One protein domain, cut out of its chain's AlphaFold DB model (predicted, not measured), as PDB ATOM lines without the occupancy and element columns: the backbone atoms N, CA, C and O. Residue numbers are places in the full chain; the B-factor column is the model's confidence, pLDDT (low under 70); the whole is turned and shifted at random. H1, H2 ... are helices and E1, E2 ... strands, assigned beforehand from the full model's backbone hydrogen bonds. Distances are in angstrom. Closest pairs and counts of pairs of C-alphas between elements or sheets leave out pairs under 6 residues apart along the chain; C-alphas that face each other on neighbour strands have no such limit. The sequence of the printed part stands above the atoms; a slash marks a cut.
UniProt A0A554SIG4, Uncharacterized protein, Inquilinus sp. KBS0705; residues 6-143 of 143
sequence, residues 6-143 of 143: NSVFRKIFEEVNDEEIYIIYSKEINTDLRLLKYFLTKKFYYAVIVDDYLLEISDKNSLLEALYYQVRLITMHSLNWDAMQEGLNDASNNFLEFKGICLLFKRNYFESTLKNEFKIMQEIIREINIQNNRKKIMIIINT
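What this domain is: This is residues 6 to 143 of the 143 residues of an uncharacterized protein of Inquilinus sp. KBS0705 (UniProt A0A554SIG4). A twisted sheet of four parallel strands stands in the middle, with H1 and H2 over one face and the long helix H5 over the opposite face. H3 and H4 lie side by side in a group with H5, where H4 touches both H3 and H5, and only their last turns graze the sheet. The printed part has 138 residues, with five named helices and four named strands in the order H1 E1 H2 E2 H3 H4 E3 H5 E4; the sheet's order is E1 E4 E3 E2, and the class is mixed, helices and strands. It is compact, with a radius of gyration of the C-alphas of 13.8 A, and spans 40 by 32 by 25 A.

Where its parts are: The sheet holds E1, residues 23 to 26, E4, residues 136 to 142, 19.4 A long, E3, residues 100 to 105, 16.4 A, and E2, residues 46 to 49. The helices are H1, residues 7 to 17, 15.4 A, H2, residues 33 to 42, 14.1 A, H3, residues 60 to 71, 16.3 A, H4, residues 81 to 94, 19.6 A, and H5, residues 115 to 131, 24.7 A. H1 begins at C-alpha 7 (286.833, 237.227, 277.212), and E4 ends at C-alpha 142 (289.472, 221.699, 278.765).

How they stand to each other: In the sheet, N 24 and O 139 of E1 and E4 are 2.8 A apart, N 103 and O 138 of E3 and E4 2.8 A, and N 48 and O 102 of E2 and E3 2.9 A, each within hydrogen-bond range. E1, H2, E2 is a split strand-helix-strand unit, two parallel strands joined through a helix with E4 and E3 between them; E2, H3 H4, E3 and E3, H5, E4 are units of neighbour strands, and the three crossovers are right-handed. H1 runs along the strands over E4 at a height over the sheet of 9.5 A. H2, on the same face, runs along the strands over E2 at 8.5 A, with the C-alphas of Lys 37 and Ala 47 closest at 5.3 A. H1 and H2 only just touch, with 3 pairs of C-alphas within 8 A, the closest being Phe 9 and Leu 36 at 6.5 A. On the opposite face H5 lies only just over E1, with 3 C-alphas falling on it, at a height of 8.8 A. H4 touches H5 at a steep tilt of 40 degrees, the same way, with the C-alphas of Gln 85 and Ile 124 closest at 5.9 A. H3 touches H4 at a shallow tilt of 11 degrees, the same way, with the C-alphas of Leu 64 and Met 84 closest at 7.6 A. H3 only grazes the sheet with residues 66 to 71, and H4 with residues 88 to 93. In H1, H2, H3, H4 and H5 every O i to N i+4 pair is within hydrogen-bond range.

The domain as a whole: The two C-alphas farthest apart, of Ser 7 and His 77, are 41.1 A apart. The printed part has no cut and no long link. Its mean pLDDT is 88.6, with residues 28 to 31 and residue 96 under 70.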
ATOM      1  N   ASN A   6     283.220 237.270 274.260       75.94
ATOM      2  CA  ASN A   6     283.678 236.274 275.221       75.94
ATOM      3  C   ASN A   6     285.176 236.475 275.527       75.94
ATOM      4  O   ASN A   6     286.046 236.188 274.699       75.94
ATOM      5  N   SER A   7     285.472 236.983 276.725       84.12
ATOM      6  CA  SER A   7     286.833 237.227 277.212       84.12
ATOM      7  C   SER A   7     287.685 235.956 277.244       84.12
ATOM      8  O   SER A   7     288.879 236.030 276.968       84.12
ATOM      9  N   VAL A   8     287.077 234.789 277.486       85.81
ATOM     10  CA  VAL A   8     287.770 233.491 277.495       85.81
ATOM     11  C   VAL A   8     288.288 233.147 276.101       85.81
ATOM     12  O   VAL A   8     289.447 232.775 275.944       85.81
ATOM     13  N   PHE A   9     287.468 233.324 275.059       88.75
ATOM     14  CA  PHE A   9     287.887 233.036 273.680       88.75
ATOM     15  C   PHE A   9     288.982 233.989 273.205       88.75
ATOM     16  O   PHE A   9     289.878 233.573 272.472       88.75
ATOM     17  N   ARG A  10     288.940 235.255 273.643       87.25
ATOM     18  CA  ARG A  10     290.015 236.219 273.369       87.25
ATOM     19  C   ARG A  10     291.320 235.805 274.034       87.25
ATOM     20  O   ARG A  10     292.326 235.766 273.344       87.25
ATOM     21  N   LYS A  11     291.281 235.418 275.310       89.25
ATOM     22  CA  LYS A  11     292.457 234.934 276.039       89.25
ATOM     23  C   LYS A  11     293.070 233.699 275.372       89.25
ATOM     24  O   LYS A  11     294.259 233.687 275.086       89.25
ATOM     25  N   ILE A  12     292.248 232.702 275.032       90.44
ATOM     26  CA  ILE A  12     292.710 231.513 274.296       90.44
ATOM     27  C   ILE A  12     293.343 231.920 272.962       90.44
ATOM     28  O   ILE A  12     294.364 231.375 272.569       90.44
ATOM     29  N   PHE A  13     292.758 232.883 272.252       90.50
ATOM     30  CA  PHE A  13     293.312 233.356 270.988       90.50
ATOM     31  C   PHE A  13     294.621 234.129 271.139       90.50
ATOM     32  O   PHE A  13     295.482 234.017 270.272       90.50
ATOM     33  N   GLU A  14     294.783 234.908 272.203       90.00
ATOM     34  CA  GLU A  14     296.054 235.559 272.534       90.00
ATOM     35  C   GLU A  14     297.139 234.503 272.770       90.00
ATOM     36  O   GLU A  14     298.180 234.573 272.124       90.00
ATOM     37  N   GLU A  15     296.850 233.462 273.556       89.88
ATOM     38  CA  GLU A  15     297.767 232.334 273.780       89.88
ATOM     39  C   GLU A  15     298.047 231.530 272.495       89.88
ATOM     40  O   GLU A  15     299.162 231.073 272.282       89.88
ATOM     41  N   VAL A  16     297.069 231.391 271.591       88.56
ATOM     42  CA  VAL A  16     297.261 230.745 270.276       88.56
ATOM     43  C   VAL A  16     298.175 231.548 269.341       88.56
ATOM     44  O   VAL A  16     298.786 230.970 268.441       88.56
ATOM     45  N   ASN A  17     298.252 232.872 269.505       84.62
ATOM     46  CA  ASN A  17     299.177 233.710 268.739       84.62
ATOM     47  C   ASN A  17     300.552 233.838 269.406       84.62
ATOM     48  O   ASN A  17     301.463 234.367 268.769       84.62
ATOM     49  N   ASP A  18     300.705 233.390 270.652       83.44
ATOM     50  CA  ASP A  18     302.003 233.338 271.311       83.44
ATOM     51  C   ASP A  18     302.861 232.254 270.649       83.44
ATOM     52  O   ASP A  18     302.461 231.097 270.510       83.44
ATOM     53  N   GLU A  19     304.049 232.633 270.188       73.44
ATOM     54  CA  GLU A  19     304.921 231.730 269.455       73.44
ATOM     55  C   GLU A  19     305.588 230.670 270.344       73.44
ATOM     56  O   GLU A  19     306.037 229.646 269.817       73.44
ATOM     57  N   GLU A  20     305.649 230.879 271.657       77.81
ATOM     58  CA  GLU A  20     306.303 229.961 272.593       77.81
ATOM     59  C   GLU A  20     305.344 228.893 273.137       77.81
ATOM     60  O   GLU A  20     305.774 227.825 273.584       77.81
ATOM     61  N   ILE A  21     304.035 229.147 273.054       82.69
ATOM     62  CA  ILE A  21     302.990 228.280 273.596       82.69
ATOM     63  C   ILE A  21     302.433 227.387 272.484       82.69
ATOM     64  O   ILE A  21     302.108 227.839 271.394       82.69
ATOM     65  N   TYR A  22     302.293 226.091 272.763       86.00
ATOM     66  CA  TYR A  22     301.606 225.134 271.878       86.00
ATOM     67  C   TYR A  22     300.642 224.207 272.627       86.00
ATOM     68  O   TYR A  22     300.014 223.336 272.022       86.00
ATOM     69  N   ILE A  23     300.497 224.407 273.941       91.06
ATOM     70  CA  ILE A  23     299.552 223.691 274.797       91.06
ATOM     71  C   ILE A  23     298.865 224.706 275.701       91.06
ATOM     72  O   ILE A  23     299.531 225.423 276.441       91.06
ATOM     73  N   ILE A  24     297.540 224.726 275.659       90.69
ATOM     74  CA  ILE A  24     296.692 225.636 276.423       90.69
ATOM     75  C   ILE A  24     295.767 224.793 277.290       90.69
ATOM     76  O   ILE A  24     294.978 224.002 276.775       90.69
ATOM     77  N   TYR A  25     295.849 224.974 278.604       88.50
ATOM     78  CA  TYR A  25     294.914 224.377 279.556       88.50
ATOM     79  C   TYR A  25     293.928 225.443 280.005       88.50
ATOM     80  O   TYR A  25     294.335 226.516 280.448       88.50
ATOM     81  N   SER A  26     292.632 225.155 279.935       84.56
ATOM     82  CA  SER A  26     291.623 226.101 280.395       84.56
ATOM     83  C   SER A  26     290.458 225.393 281.070       84.56
ATOM     84  O   SER A  26     289.746 224.614 280.447       84.56
ATOM     85  N   LYS A  27     290.239 225.727 282.346       76.50
ATOM     86  CA  LYS A  27     289.056 225.333 283.135       76.50
ATOM     87  C   LYS A  27     287.803 226.123 282.763       76.50
ATOM     88  O   LYS A  27     286.700 225.826 283.210       76.50
ATOM     89  N   GLU A  28     287.983 227.194 281.994       68.12
ATOM     90  CA  GLU A  28     286.944 228.172 281.686       68.12
ATOM     91  C   GLU A  28     286.271 227.894 280.335       68.12
ATOM     92  O   GLU A  28     285.303 228.565 279.979       68.12
ATOM     93  N   ILE A  29     286.687 226.838 279.618       68.06
ATOM     94  CA  ILE A  29     285.947 226.273 278.476       68.06
ATOM     95  C   ILE A  29     284.750 225.444 278.994       68.06
ATOM     96  O   ILE A  29     284.431 224.369 278.501       68.06
ATOM     97  N   ASN A  30     284.030 225.970 279.990       61.88
ATOM     98  CA  ASN A  30     282.677 225.511 280.319       61.88
ATOM     99  C   ASN A  30     281.684 225.866 279.197       61.88
ATOM    100  O   ASN A  30     280.586 225.318 279.124       61.88
ATOM    101  N   THR A  31     282.066 226.796 278.317       60.44
ATOM    102  CA  THR A  31     281.380 227.107 277.059       60.44
ATOM    103  C   THR A  31     281.585 226.008 276.018       60.44
ATOM    104  O   THR A  31     282.681 225.481 275.874       60.44
ATOM    105  N   ASP A  32     280.536 225.719 275.243       77.75
ATOM    106  CA  ASP A  32     280.535 224.738 274.154       77.75
ATOM    107  C   ASP A  32     281.783 224.874 273.254       77.75
ATOM    108  O   ASP A  32     281.968 225.883 272.567       77.75
ATOM    109  N   LEU A  33     282.639 223.845 273.235       87.75
ATOM    110  CA  LEU A  33     283.832 223.755 272.377       87.75
ATOM    111  C   LEU A  33     283.518 223.966 270.894       87.75
ATOM    112  O   LEU A  33     284.397 224.371 270.136       87.75
ATOM    113  N   ARG A  34     282.269 223.755 270.467       88.94
ATOM    114  CA  ARG A  34     281.810 224.074 269.110       88.94
ATOM    115  C   ARG A  34     281.817 225.576 268.839       88.94
ATOM    116  O   ARG A  34     282.161 225.977 267.729       88.94
ATOM    117  N   LEU A  35     281.497 226.404 269.835       89.25
ATOM    118  CA  LEU A  35     281.592 227.861 269.727       89.25
ATOM    119  C   LEU A  35     283.054 228.307 269.652       89.25
ATOM    120  O   LEU A  35     283.388 229.137 268.810       89.25
ATOM    121  N   LEU A  36     283.938 227.707 270.460       90.19
ATOM    122  CA  LEU A  36     285.377 227.976 270.372       90.19
ATOM    123  C   LEU A  36     285.935 227.561 269.003       90.19
ATOM    124  O   LEU A  36     286.639 228.340 268.364       90.19
ATOM    125  N   LYS A  37     285.565 226.371 268.511       92.81
ATOM    126  CA  LYS A  37     285.893 225.904 267.157       92.81
ATOM    127  C   LYS A  37     285.453 226.923 266.107       92.81
ATOM    128  O   LYS A  37     286.268 227.346 265.294       92.81
ATOM    129  N   TYR A  38     284.192 227.356 266.151       91.88
ATOM    130  CA  TYR A  38     283.654 228.353 265.225       91.88
ATOM    131  C   TYR A  38     284.429 229.676 265.286       91.88
ATOM    132  O   TYR A  38     284.808 230.223 264.248       91.88
ATOM    133  N   PHE A  39     284.718 230.164 266.494       91.62
ATOM    134  CA  PHE A  39     285.491 231.381 266.718       91.62
ATOM    135  C   PHE A  39     286.907 231.283 266.125       91.62
ATOM    136  O   PHE A  39     287.317 232.168 265.373       91.62
ATOM    137  N   LEU A  40     287.630 230.191 266.391       92.88
ATOM    138  CA  LEU A  40     288.973 229.937 265.856       92.88
ATOM    139  C   LEU A  40     288.972 229.814 264.326       92.88
ATOM    140  O   LEU A  40     289.813 230.417 263.658       92.88
ATOM    141  N   THR A  41     287.981 229.130 263.744       92.50
ATOM    142  CA  THR A  41     287.813 229.055 262.284       92.50
ATOM    143  C   THR A  41     287.593 230.434 261.663       92.50
ATOM    144  O   THR A  41     288.208 230.754 260.648       92.50
ATOM    145  N   LYS A  42     286.804 231.312 262.298       91.75
ATOM    146  CA  LYS A  42     286.652 232.714 261.864       91.75
ATOM    147  C   LYS A  42     287.938 233.538 261.983       91.75
ATOM    148  O   LYS A  42     288.039 234.586 261.351       91.75
ATOM    149  N   LYS A  43     288.911 233.084 262.776       91.50
ATOM    150  CA  LYS A  43     290.255 233.667 262.897       91.50
ATOM    151  C   LYS A  43     291.295 232.980 262.004       91.50
ATOM    152  O   LYS A  43     292.485 233.243 262.171       91.50
ATOM    153  N   PHE A  44     290.851 232.174 261.038       91.94
ATOM    154  CA  PHE A  44     291.700 231.425 260.112       91.94
ATOM    155  C   PHE A  44     292.568 230.363 260.798       91.94
ATOM    156  O   PHE A  44     293.684 230.113 260.363       91.94
ATOM    157  N   TYR A  45     292.054 229.679 261.823       93.00
ATOM    158  CA  TYR A  45     292.653 228.442 262.345       93.00
ATOM    159  C   TYR A  45     291.807 227.221 261.985       93.00
ATOM    160  O   TYR A  45     290.576 227.250 262.084       93.00
ATOM    161  N   TYR A  46     292.461 226.128 261.593       93.81
ATOM    162  CA  TYR A  46     291.792 224.850 261.375       93.81
ATOM    163  C   TYR A  46     291.567 224.175 262.730       93.81
ATOM    164  O   TYR A  46     292.430 223.473 263.251       93.81
ATOM    165  N   ALA A  47     290.418 224.455 263.342       94.12
ATOM    166  CA  ALA A  47     290.065 223.930 264.654       94.12
ATOM    167  C   ALA A  47     289.251 222.638 264.534       94.12
ATOM    168  O   ALA A  47     288.220 222.596 263.854       94.12
ATOM    169  N   VAL A  48     289.682 221.595 265.235       94.69
ATOM    170  CA  VAL A  48     289.025 220.284 265.261       94.69
ATOM    171  C   VAL A  48     288.828 219.834 266.699       94.69
ATOM    172  O   VAL A  48     289.701 220.022 267.538       94.69
ATOM    173  N   ILE A  49     287.660 219.266 266.993       94.62
ATOM    174  CA  ILE A  49     287.365 218.701 268.310       94.62
ATOM    175  C   ILE A  49     287.694 217.219 268.223       94.62
ATOM    176  O   ILE A  49     286.991 216.477 267.540       94.62
ATOM    177  N   VAL A  50     288.773 216.796 268.875       93.94
ATOM    178  CA  VAL A  50     289.258 215.414 268.770       93.94
ATOM    179  C   VAL A  50     288.260 214.445 269.424       93.94
ATOM    180  O   VAL A  50     287.980 213.381 268.880       93.94
ATOM    181  N   ASP A  51     287.588 214.871 270.497       88.06
ATOM    182  CA  ASP A  51     286.514 214.120 271.170       88.06
ATOM    183  C   ASP A  51     285.154 214.125 270.449       88.06
ATOM    184  O   ASP A  51     284.149 213.710 271.031       88.06
ATOM    185  N   ASP A  52     285.041 214.679 269.239       89.25
ATOM    186  CA  ASP A  52     283.873 214.405 268.384       89.25
ATOM    187  C   ASP A  52     284.031 213.055 267.648       89.25
ATOM    188  O   ASP A  52     283.189 212.688 266.826       89.25
ATOM    189  N   TYR A  53     285.101 212.301 267.938       89.12
ATOM    190  CA  TYR A  53     285.246 210.909 267.529       89.12
ATOM    191  C   TYR A  53     284.143 210.026 268.130       89.12
ATOM    192  O   TYR A  53     283.661 210.264 269.236       89.12
ATOM    193  N   LEU A  54     283.715 209.018 267.364       84.19
ATOM    194  CA  LEU A  54     282.562 208.181 267.706       84.19
ATOM    195  C   LEU A  54     282.810 207.319 268.951       84.19
ATOM    196  O   LEU A  54     281.864 207.004 269.672       84.19
ATOM    197  N   LEU A  55     284.062 206.921 269.175       87.88
ATOM    198  CA  LEU A  55     284.465 206.083 270.297       87.88
ATOM    199  C   LEU A  55     285.128 206.928 271.384       87.88
ATOM    200  O   LEU A  55     285.771 207.941 271.104       87.88
ATOM    201  N   GLU A  56     284.983 206.485 272.630       88.25
ATOM    202  CA  GLU A  56     285.695 207.085 273.754       88.25
ATOM    203  C   GLU A  56     287.208 206.889 273.594       88.25
ATOM    204  O   GLU A  56     287.677 205.807 273.239       88.25
ATOM    205  N   ILE A  57     287.967 207.952 273.858       91.25
ATOM    206  CA  ILE A  57     289.425 207.930 273.800       91.25
ATOM    207  C   ILE A  57     289.946 207.450 275.156       91.25
ATOM    208  O   ILE A  57     289.976 208.210 276.125       91.25
ATOM    209  N   SER A  58     290.339 206.180 275.230       91.56
ATOM    210  CA  SER A  58     290.778 205.529 276.475       91.56
ATOM    211  C   SER A  58     292.136 204.840 276.374       91.56
ATOM    212  O   SER A  58     292.700 204.438 277.388       91.56
ATOM    213  N   ASP A  59     292.664 204.677 275.165       92.50
ATOM    214  CA  ASP A  59     293.938 204.018 274.894       92.50
ATOM    215  C   ASP A  59     294.681 204.720 273.741       92.50
ATOM    216  O   ASP A  59     294.185 205.656 273.108       92.50
ATOM    217  N   LYS A  60     295.902 204.258 273.458       94.19
ATOM    218  CA  LYS A  60     296.702 204.747 272.332       94.19
ATOM    219  C   LYS A  60     295.954 204.637 270.998       94.19
ATOM    220  O   LYS A  60     296.014 205.565 270.200       94.19
ATOM    221  N   ASN A  61     295.294 203.515 270.726       94.69
ATOM    222  CA  ASN A  61     294.718 203.248 269.407       94.69
ATOM    223  C   ASN A  61     293.521 204.162 269.132       94.69
ATOM    224  O   ASN A  61     293.473 204.799 268.087       94.69
ATOM    225  N   SER A  62     292.621 204.302 270.102       94.19
ATOM    226  CA  SER A  62     291.481 205.222 270.052       94.19
ATOM    227  C   SER A  62     291.918 206.682 269.909       94.19
ATOM    228  O   SER A  62     291.301 207.423 269.147       94.19
ATOM    229  N   LEU A  63     293.017 207.099 270.554       94.75
ATOM    230  CA  LEU A  63     293.593 208.434 270.352       94.75
ATOM    231  C   LEU A  63     294.113 208.624 268.921       94.75
ATOM    232  O   LEU A  63     293.831 209.645 268.293       94.75
ATOM    233  N   LEU A  64     294.865 207.650 268.399       95.19
ATOM    234  CA  LEU A  64     295.390 207.702 267.035       95.19
ATOM    235  C   LEU A  64     294.253 207.727 266.005       95.19
ATOM    236  O   LEU A  64     294.267 208.543 265.089       95.19
ATOM    237  N   GLU A  65     293.230 206.893 266.167       95.19
ATOM    238  CA  GLU A  65     292.052 206.911 265.300       95.19
ATOM    239  C   GLU A  65     291.316 208.254 265.364       95.19
ATOM    240  O   GLU A  65     290.989 208.828 264.322       95.19
ATOM    241  N   ALA A  66     291.104 208.796 266.567       95.06
ATOM    242  CA  ALA A  66     290.464 210.095 266.740       95.06
ATOM    243  C   ALA A  66     291.233 211.204 266.006       95.06
ATOM    244  O   ALA A  66     290.629 211.989 265.275       95.06
ATOM    245  N   LEU A  67     292.563 211.239 266.132       94.94
ATOM    246  CA  LEU A  67     293.411 212.187 265.404       94.94
ATOM    247  C   LEU A  67     293.305 211.996 263.886       94.94
ATOM    248  O   LEU A  67     293.071 212.968 263.166       94.94
ATOM    249  N   TYR A  68     293.403 210.754 263.404       94.81
ATOM    250  CA  TYR A  68     293.300 210.427 261.981       94.81
ATOM    251  C   TYR A  68     291.996 210.954 261.370       94.81
ATOM    252  O   TYR A  68     292.018 211.692 260.378       94.81
ATOM    253  N   TYR A  69     290.857 210.627 261.987       93.88
ATOM    254  CA  TYR A  69     289.546 210.994 261.458       93.88
ATOM    255  C   TYR A  69     289.231 212.480 261.627       93.88
ATOM    256  O   TYR A  69     288.744 213.109 260.684       93.88
ATOM    257  N   GLN A  70     289.508 213.061 262.799       93.69
ATOM    258  CA  GLN A  70     289.115 214.444 263.086       93.69
ATOM    259  C   GLN A  70     290.004 215.458 262.368       93.69
ATOM    260  O   GLN A  70     289.500 216.458 261.856       93.69
ATOM    261  N   VAL A  71     291.310 215.191 262.260       92.81
ATOM    262  CA  VAL A  71     292.238 216.062 261.521       92.81
ATOM    263  C   VAL A  71     292.172 215.793 260.010       92.81
ATOM    264  O   VAL A  71     292.555 216.659 259.226       92.81
ATOM    265  N   ARG A  72     291.578 214.663 259.589       91.38
ATOM    266  CA  ARG A  72     291.483 214.193 258.194       91.38
ATOM    267  C   ARG A  72     292.853 213.886 257.592       91.38
ATOM    268  O   ARG A  72     293.202 214.385 256.524       91.38
ATOM    269  N   LEU A  73     293.613 213.028 258.264       90.06
ATOM    270  CA  LEU A  73     294.964 212.618 257.861       90.06
ATOM    271  C   LEU A  73     294.933 211.559 256.741       90.06
ATOM    272  O   LEU A  73     295.502 210.481 256.860       90.06
ATOM    273  N   ILE A  74     294.229 211.859 255.644       80.69
ATOM    274  CA  ILE A  74     293.855 210.901 254.583       80.69
ATOM    275  C   ILE A  74     295.082 210.299 253.874       80.69
ATOM    276  O   ILE A  74     294.996 209.207 253.316       80.69
ATOM    277  N   THR A  75     296.226 210.981 253.908       79.62
ATOM    278  CA  THR A  75     297.486 210.519 253.306       79.62
ATOM    279  C   THR A  75     298.235 209.496 254.161       79.62
ATOM    280  O   THR A  75     299.165 208.870 253.665       79.62
ATOM    281  N   MET A  76     297.837 209.273 255.419       88.44
ATOM    282  CA  MET A  76     298.494 208.291 256.281       88.44
ATOM    283  C   MET A  76     298.141 206.854 255.890       88.44
ATOM    284  O   MET A  76     296.976 206.501 255.711       88.44
ATOM    285  N   HIS A  77     299.161 205.996 255.849       81.19
ATOM    286  CA  HIS A  77     299.023 204.580 255.488       81.19
ATOM    287  C   HIS A  77     299.051 203.619 256.686       81.19
ATOM    288  O   HIS A  77     298.831 202.421 256.520       81.19
ATOM    289  N   SER A  78     299.322 204.115 257.896       92.19
ATOM    290  CA  SER A  78     299.320 203.307 259.119       92.19
ATOM    291  C   SER A  78     298.953 204.143 260.349       92.19
ATOM    292  O   SER A  78     299.146 205.357 260.358       92.19
ATOM    293  N   LEU A  79     298.409 203.496 261.385       93.50
ATOM    294  CA  LEU A  79     298.051 204.130 262.659       93.50
ATOM    295  C   LEU A  79     299.144 203.876 263.703       93.50
ATOM    296  O   LEU A  79     299.043 202.988 264.549       93.50
ATOM    297  N   ASN A  80     300.220 204.653 263.625       95.62
ATOM    298  CA  ASN A  80     301.292 204.692 264.618       95.62
ATOM    299  C   ASN A  80     301.825 206.129 264.764       95.62
ATOM    300  O   ASN A  80     301.384 207.034 264.059       95.62
ATOM    301  N   TRP A  81     302.736 206.343 265.715       95.56
ATOM    302  CA  TRP A  81     303.248 207.677 266.033       95.56
ATOM    303  C   TRP A  81     304.098 208.285 264.914       95.56
ATOM    304  O   TRP A  81     303.944 209.471 264.636       95.56
ATOM    305  N   ASP A  82     304.903 207.476 264.228       93.75
ATOM    306  CA  ASP A  82     305.744 207.941 263.119       93.75
ATOM    307  C   ASP A  82     304.871 208.446 261.961       93.75
ATOM    308  O   ASP A  82     305.010 209.574 261.490       93.75
ATOM    309  N   ALA A  83     303.864 207.657 261.579       94.31
ATOM    310  CA  ALA A  83     302.907 208.043 260.553       94.31
ATOM    311  C   ALA A  83     302.051 209.249 260.985       94.31
ATOM    312  O   ALA A  83     301.677 210.061 260.143       94.31
ATOM    313  N   MET A  84     301.745 209.397 262.284       94.62
ATOM    314  CA  MET A  84     301.053 210.587 262.802       94.62
ATOM    315  C   MET A  84     301.887 211.846 262.660       94.62
ATOM    316  O   MET A  84     301.343 212.894 262.321       94.62
ATOM    317  N   GLN A  85     303.187 211.759 262.927       93.94
ATOM    318  CA  GLN A  85     304.092 212.887 262.766       93.94
ATOM    319  C   GLN A  85     304.115 213.360 261.311       93.94
ATOM    320  O   GLN A  85     303.920 214.549 261.055       93.94
ATOM    321  N   GLU A  86     304.267 212.432 260.365       92.56
ATOM    322  CA  GLU A  86     304.207 212.730 258.930       92.56
ATOM    323  C   GLU A  86     302.846 213.321 258.536       92.56
ATOM    324  O   GLU A  86     302.780 214.405 257.958       92.56
ATOM    325  N   GLY A  87     301.746 212.669 258.929       93.06
ATOM    326  CA  GLY A  87     300.395 213.108 258.587       93.06
ATOM    327  C   GLY A  87     300.038 214.487 259.143       93.06
ATOM    328  O   GLY A  87     299.449 215.304 258.435       93.06
ATOM    329  N   LEU A  88     300.400 214.782 260.395       92.62
ATOM    330  CA  LEU A  88     300.168 216.093 261.010       92.62
ATOM    331  C   LEU A  88     301.019 217.190 260.358       92.62
ATOM    332  O   LEU A  88     300.531 218.308 260.169       92.62
ATOM    333  N   ASN A  89     302.262 216.877 259.988       91.25
ATOM    334  CA  ASN A  89     303.126 217.799 259.257       91.25
ATOM    335  C   ASN A  89     302.544 218.125 257.871       91.25
ATOM    336  O   ASN A  89     302.415 219.295 257.503       91.25
ATOM    337  N   ASP A  90     302.112 217.101 257.135       89.88
ATOM    338  CA  ASP A  90     301.453 217.256 255.839       89.88
ATOM    339  C   ASP A  90     300.164 218.069 255.964       89.88
ATOM    340  O   ASP A  90     299.929 218.995 255.184       89.88
ATOM    341  N   ALA A  91     299.334 217.773 256.968       89.25
ATOM    342  CA  ALA A  91     298.106 218.513 257.230       89.25
ATOM    343  C   ALA A  91     298.392 220.001 257.478       89.25
ATOM    344  O   ALA A  91     297.764 220.856 256.850       89.25
ATOM    345  N   SER A  92     299.373 220.325 258.330       87.31
ATOM    346  CA  SER A  92     299.755 221.717 258.608       87.31
ATOM    347  C   SER A  92     300.140 222.472 257.328       87.31
ATOM    348  O   SER A  92     299.757 223.629 257.126       87.31
ATOM    349  N   ASN A  93     300.822 221.794 256.402       84.06
ATOM    350  CA  ASN A  93     301.263 222.380 255.141       84.06
ATOM    351  C   ASN A  93     300.146 222.491 254.088       84.06
ATOM    352  O   ASN A  93     300.045 223.518 253.408       84.06
ATOM    353  N   ASN A  94     299.266 221.491 253.995       81.69
ATOM    354  CA  ASN A  94     298.218 221.399 252.973       81.69
ATOM    355  C   ASN A  94     297.070 222.403 253.170       81.69
ATOM    356  O   ASN A  94     296.443 222.838 252.203       81.69
ATOM    357  N   PHE A  95     296.806 222.829 254.406       76.25
ATOM    358  CA  PHE A  95     295.771 223.817 254.710       76.25
ATOM    359  C   PHE A  95     296.257 225.251 254.433       76.25
ATOM    360  O   PHE A  95     296.539 226.020 255.353       76.25
ATOM    361  N   LEU A  96     296.391 225.623 253.150       67.00
ATOM    362  CA  LEU A  96     296.955 226.912 252.701       67.00
ATOM    363  C   LEU A  96     296.278 228.147 253.314       67.00
ATOM    364  O   LEU A  96     296.969 229.106 253.643       67.00
ATOM    365  N   GLU A  97     294.963 228.095 253.508       81.75
ATOM    366  CA  GLU A  97     294.139 229.216 253.983       81.75
ATOM    367  C   GLU A  97     294.242 229.465 255.494       81.75
ATOM    368  O   GLU A  97     293.876 230.538 255.977       81.75
ATOM    369  N   PHE A  98     294.730 228.480 256.252       88.69
ATOM    370  CA  PHE A  98     294.768 228.527 257.705       88.69
ATOM    371  C   PHE A  98     296.166 228.885 258.227       88.69
ATOM    372  O   PHE A  98     297.194 228.492 257.674       88.69
ATOM    373  N   LYS A  99     296.192 229.622 259.340       89.00
ATOM    374  CA  LYS A  99     297.388 230.006 260.101       89.00
ATOM    375  C   LYS A  99     297.985 228.855 260.910       89.00
ATOM    376  O   LYS A  99     299.103 228.972 261.390       89.00
ATOM    377  N   GLY A 100     297.241 227.773 261.098       91.88
ATOM    378  CA  GLY A 100     297.644 226.644 261.922       91.88
ATOM    379  C   GLY A 100     296.470 225.726 262.235       91.88
ATOM    380  O   GLY A 100     295.340 225.967 261.792       91.88
ATOM    381  N   ILE A 101     296.746 224.686 263.016       93.81
ATOM    382  CA  ILE A 101     295.773 223.679 263.444       93.81
ATOM    383  C   ILE A 101     295.548 223.823 264.949       93.81
ATOM    384  O   ILE A 101     296.505 223.949 265.705       93.81
ATOM    385  N   CYS A 102     294.297 223.770 265.400       95.19
ATOM    386  CA  CYS A 102     293.960 223.702 266.821       95.19
ATOM    387  C   CYS A 102     293.273 222.367 267.119       95.19
ATOM    388  O   CYS A 102     292.155 222.124 266.658       95.19
ATOM    389  N   LEU A 103     293.935 221.520 267.901       95.69
ATOM    390  CA  LEU A 103     293.406 220.266 268.423       95.69
ATOM    391  C   LEU A 103     292.699 220.556 269.748       95.69
ATOM    392  O   LEU A 103     293.346 220.875 270.744       95.69
ATOM    393  N   LEU A 104     291.372 220.497 269.744       94.81
ATOM    394  CA  LEU A 104     290.542 220.803 270.901       94.81
ATOM    395  C   LEU A 104     290.135 219.515 271.624       94.81
ATOM    396  O   LEU A 104     289.556 218.622 270.999       94.81
ATOM    397  N   PHE A 105     290.373 219.467 272.935       92.69
ATOM    398  CA  PHE A 105     290.031 218.344 273.803       92.69
ATOM    399  C   PHE A 105     288.992 218.747 274.867       92.69
ATOM    400  O   PHE A 105     289.207 219.688 275.632       92.69
ATOM    401  N   LYS A 106     287.858 218.036 274.928       88.31
ATOM    402  CA  LYS A 106     286.732 218.228 275.865       88.31
ATOM    403  C   LYS A 106     287.076 217.860 277.299       88.31
ATOM    404  O   LYS A 106     286.481 218.425 278.215       88.31
ATOM    405  N   ARG A 107     287.950 216.871 277.477       83.44
ATOM    406  CA  ARG A 107     288.314 216.297 278.774       83.44
ATOM    407  C   ARG A 107     289.828 216.190 278.875       83.44
ATOM    408  O   ARG A 107     290.492 215.844 277.902       83.44
ATOM    409  N   ASN A 108     290.364 216.375 280.077       82.19
ATOM    410  CA  ASN A 108     291.773 216.127 280.364       82.19
ATOM    411  C   ASN A 108     292.052 214.645 280.691       82.19
ATOM    412  O   ASN A 108     292.514 214.302 281.778       82.19
ATOM    413  N   TYR A 109     291.765 213.735 279.756       80.75
ATOM    414  CA  TYR A 109     292.065 212.303 279.940       80.75
ATOM    415  C   TYR A 109     293.578 211.993 279.922       80.75
ATOM    416  O   TYR A 109     294.013 210.896 280.280       80.75
ATOM    417  N   PHE A 110     294.401 212.975 279.548       83.50
ATOM    418  CA  PHE A 110     295.857 212.887 279.536       83.50
ATOM    419  C   PHE A 110     296.496 212.915 280.931       83.50
ATOM    420  O   PHE A 110     297.607 212.419 281.103       83.50
ATOM    421  N   GLU A 111     295.815 213.467 281.938       76.56
ATOM    422  CA  GLU A 111     296.353 213.552 283.302       76.56
ATOM    423  C   GLU A 111     296.358 212.193 284.022       76.56
ATOM    424  O   GLU A 111     297.221 211.935 284.862       76.56
ATOM    425  N   SER A 112     295.429 211.303 283.659       77.75
ATOM    426  CA  SER A 112     295.192 210.032 284.353       77.75
ATOM    427  C   SER A 112     295.463 208.798 283.490       77.75
ATOM    428  O   SER A 112     296.200 207.914 283.924       77.75
ATOM    429  N   THR A 113     294.903 208.732 282.281       84.56
ATOM    430  CA  THR A 113     294.858 207.491 281.486       84.56
ATOM    431  C   THR A 113     295.904 207.456 280.376       84.56
ATOM    432  O   THR A 113     296.532 206.424 280.162       84.56
ATOM    433  N   LEU A 114     296.129 208.583 279.694       91.94
ATOM    434  CA  LEU A 114     296.958 208.660 278.481       91.94
ATOM    435  C   LEU A 114     298.215 209.514 278.654       91.94
ATOM    436  O   LEU A 114     298.639 210.218 277.742       91.94
ATOM    437  N   LYS A 115     298.819 209.479 279.844       92.50
ATOM    438  CA  LYS A 115     299.957 210.344 280.190       92.50
ATOM    439  C   LYS A 115     301.179 210.120 279.294       92.50
ATOM    440  O   LYS A 115     301.848 211.084 278.917       92.50
ATOM    441  N   ASN A 116     301.480 208.866 278.954       93.69
ATOM    442  CA  ASN A 116     302.632 208.531 278.113       93.69
ATOM    443  C   ASN A 116     302.383 208.938 276.658       93.69
ATOM    444  O   ASN A 116     303.229 209.568 276.031       93.69
ATOM    445  N   GLU A 117     301.197 208.627 276.147       94.62
ATOM    446  CA  GLU A 117     300.740 208.962 274.802       94.62
ATOM    447  C   GLU A 117     300.695 210.474 274.605       94.62
ATOM    448  O   GLU A 117     301.127 210.981 273.574       94.62
ATOM    449  N   PHE A 118     300.245 211.207 275.624       93.44
ATOM    450  CA  PHE A 118     300.246 212.658 275.603       93.44
ATOM    451  C   PHE A 118     301.658 213.222 275.510       93.44
ATOM    452  O   PHE A 118     301.898 214.112 274.703       93.44
ATOM    453  N   LYS A 119     302.610 212.679 276.279       94.00
ATOM    454  CA  LYS A 119     304.012 213.102 276.207       94.00
ATOM    455  C   LYS A 119     304.592 212.897 274.803       94.00
ATOM    456  O   LYS A 119     305.222 213.807 274.276       94.00
ATOM    457  N   ILE A 120     304.326 211.748 274.183       95.12
ATOM    458  CA  ILE A 120     304.764 211.469 272.807       95.12
ATOM    459  C   ILE A 120     304.121 212.464 271.829       95.12
ATOM    460  O   ILE A 120     304.804 213.047 270.993       95.12
ATOM    461  N   MET A 121     302.819 212.727 271.966       94.38
ATOM    462  CA  MET A 121     302.110 213.700 271.132       94.38
ATOM    463  C   MET A 121     302.677 215.122 271.284       94.38
ATOM    464  O   MET A 121     302.802 215.839 270.292       94.38
ATOM    465  N   GLN A 122     303.050 215.532 272.502       93.75
ATOM    466  CA  GLN A 122     303.714 216.816 272.750       93.75
ATOM    467  C   GLN A 122     305.072 216.897 272.046       93.75
ATOM    468  O   GLN A 122     305.383 217.926 271.449       93.75
ATOM    469  N   GLU A 123     305.869 215.828 272.107       94.56
ATOM    470  CA  GLU A 123     307.171 215.752 271.438       94.56
ATOM    471  C   GLU A 123     307.014 215.876 269.915       94.56
ATOM    472  O   GLU A 123     307.654 216.742 269.316       94.56
ATOM    473  N   ILE A 124     306.080 215.126 269.320       94.62
ATOM    474  CA  ILE A 124     305.756 215.193 267.886       94.62
ATOM    475  C   ILE A 124     305.333 216.606 267.477       94.62
ATOM    476  O   ILE A 124     305.872 217.175 266.529       94.62
ATOM    477  N   ILE A 125     304.381 217.210 268.195       94.06
ATOM    478  CA  ILE A 125     303.878 218.552 267.864       94.06
ATOM    479  C   ILE A 125     304.981 219.600 267.995       94.06
ATOM    480  O   ILE A 125     305.085 220.488 267.150       94.06
ATOM    481  N   ARG A 126     305.837 219.486 269.013       92.69
ATOM    482  CA  ARG A 126     306.992 220.369 269.173       92.69
ATOM    483  C   ARG A 126     307.934 220.266 267.973       92.69
ATOM    484  O   ARG A 126     308.350 221.297 267.455       92.69
ATOM    485  N   GLU A 127     308.255 219.058 267.521       93.38
ATOM    486  CA  GLU A 127     309.118 218.847 266.353       93.38
ATOM    487  C   GLU A 127     308.513 219.432 265.073       93.38
ATOM    488  O   GLU A 127     309.195 220.161 264.351       93.38
ATOM    489  N   ILE A 128     307.219 219.203 264.833       92.56
ATOM    490  CA  ILE A 128     306.502 219.770 263.680       92.56
ATOM    491  C   ILE A 128     306.498 221.302 263.737       92.56
ATOM    492  O   ILE A 128     306.724 221.961 262.722       92.56
ATOM    493  N   ASN A 129     306.271 221.891 264.914       91.94
ATOM    494  CA  ASN A 129     306.243 223.343 265.086       91.94
ATOM    495  C   ASN A 129     307.625 223.987 264.898       91.94
ATOM    496  O   ASN A 129     307.695 225.103 264.390       91.94
ATOM    497  N   ILE A 130     308.713 223.293 265.258       90.44
ATOM    498  CA  ILE A 130     310.092 223.734 264.974       90.44
ATOM    499  C   ILE A 130     310.365 223.730 263.464       90.44
ATOM    500  O   ILE A 130     311.036 224.622 262.949       90.44
ATOM    501  N   GLN A 131     309.845 222.733 262.745       88.38
ATOM    502  CA  GLN A 131     309.975 222.653 261.289       88.38
ATOM    503  C   GLN A 131     309.097 223.698 260.574       88.38
ATOM    504  O   GLN A 131     309.482 224.210 259.523       88.38
ATOM    505  N   ASN A 132     307.951 224.065 261.163       83.69
ATOM    506  CA  ASN A 132     306.956 224.967 260.580       83.69
ATOM    507  C   ASN A 132     306.765 226.258 261.393       83.69
ATOM    508  O   ASN A 132     305.748 226.458 262.058       83.69
ATOM    509  N   ASN A 133     307.677 227.219 261.232       74.38
ATOM    510  CA  ASN A 133     307.605 228.502 261.952       74.38
ATOM    511  C   ASN A 133     306.346 229.339 261.657       74.38
ATOM    512  O   ASN A 133     306.008 230.226 262.432       74.38
ATOM    513  N   ARG A 134     305.660 229.095 260.533       77.50
ATOM    514  CA  ARG A 134     304.499 229.895 260.100       77.50
ATOM    515  C   ARG A 134     303.146 229.253 260.380       77.50
ATOM    516  O   ARG A 134     302.150 229.968 260.362       77.50
ATOM    517  N   LYS A 135     303.105 227.931 260.566       86.75
ATOM    518  CA  LYS A 135     301.869 227.167 260.744       86.75
ATOM    519  C   LYS A 135     302.040 226.161 261.861       86.75
ATOM    520  O   LYS A 135     302.567 225.069 261.657       86.75
ATOM    521  N   LYS A 136     301.599 226.572 263.045       89.00
ATOM    522  CA  LYS A 136     301.747 225.787 264.266       89.00
ATOM    523  C   LYS A 136     300.512 224.940 264.534       89.00
ATOM    524  O   LYS A 136     299.386 225.310 264.191       89.00
ATOM    525  N   ILE A 137     300.747 223.803 265.166       93.56
ATOM    526  CA  ILE A 137     299.730 222.955 265.769       93.56
ATOM    527  C   ILE A 137     299.649 223.322 267.250       93.56
ATOM    528  O   ILE A 137     300.659 223.321 267.954       93.56
ATOM    529  N   MET A 138     298.439 223.627 267.705       94.56
ATOM    530  CA  MET A 138     298.116 224.000 269.078       94.56
ATOM    531  C   MET A 138     297.225 222.928 269.697       94.56
ATOM    532  O   MET A 138     296.227 222.533 269.096       94.56
ATOM    533  N   ILE A 139     297.542 222.495 270.911       94.38
ATOM    534  CA  ILE A 139     296.693 221.626 271.728       94.38
ATOM    535  C   ILE A 139     295.931 222.516 272.711       94.38
ATOM    536  O   ILE A 139     296.543 223.273 273.458       94.38
ATOM    537  N   ILE A 140     294.605 222.418 272.747       93.62
ATOM    538  CA  ILE A 140     293.760 223.143 273.703       93.62
ATOM    539  C   ILE A 140     292.964 222.118 274.501       93.62
ATOM    540  O   ILE A 140     292.167 221.374 273.934       93.62
ATOM    541  N   ILE A 141     293.178 222.076 275.813       91.50
ATOM    542  CA  ILE A 141     292.593 221.088 276.719       91.50
ATOM    543  C   ILE A 141     291.667 221.794 277.698       91.50
ATOM    544  O   ILE A 141     292.082 222.685 278.443       91.50
ATOM    545  N   ASN A 142     290.414 221.352 277.717       87.56
ATOM    546  CA  ASN A 142     289.472 221.699 278.765       87.56
ATOM    547  C   ASN A 142     289.733 220.823 280.006       87.56
ATOM    548  O   ASN A 142     289.662 219.591 279.921       87.56
ATOM    549  N   THR A 143     290.081 221.458 281.127       79.19
ATOM    550  CA  THR A 143     290.512 220.806 282.386       79.19
ATOM    551  C   THR A 143     289.513 220.959 283.513       79.19
ATOM    552  O   THR A 143     288.919 222.052 283.599       79.19
TER     553      THR A 143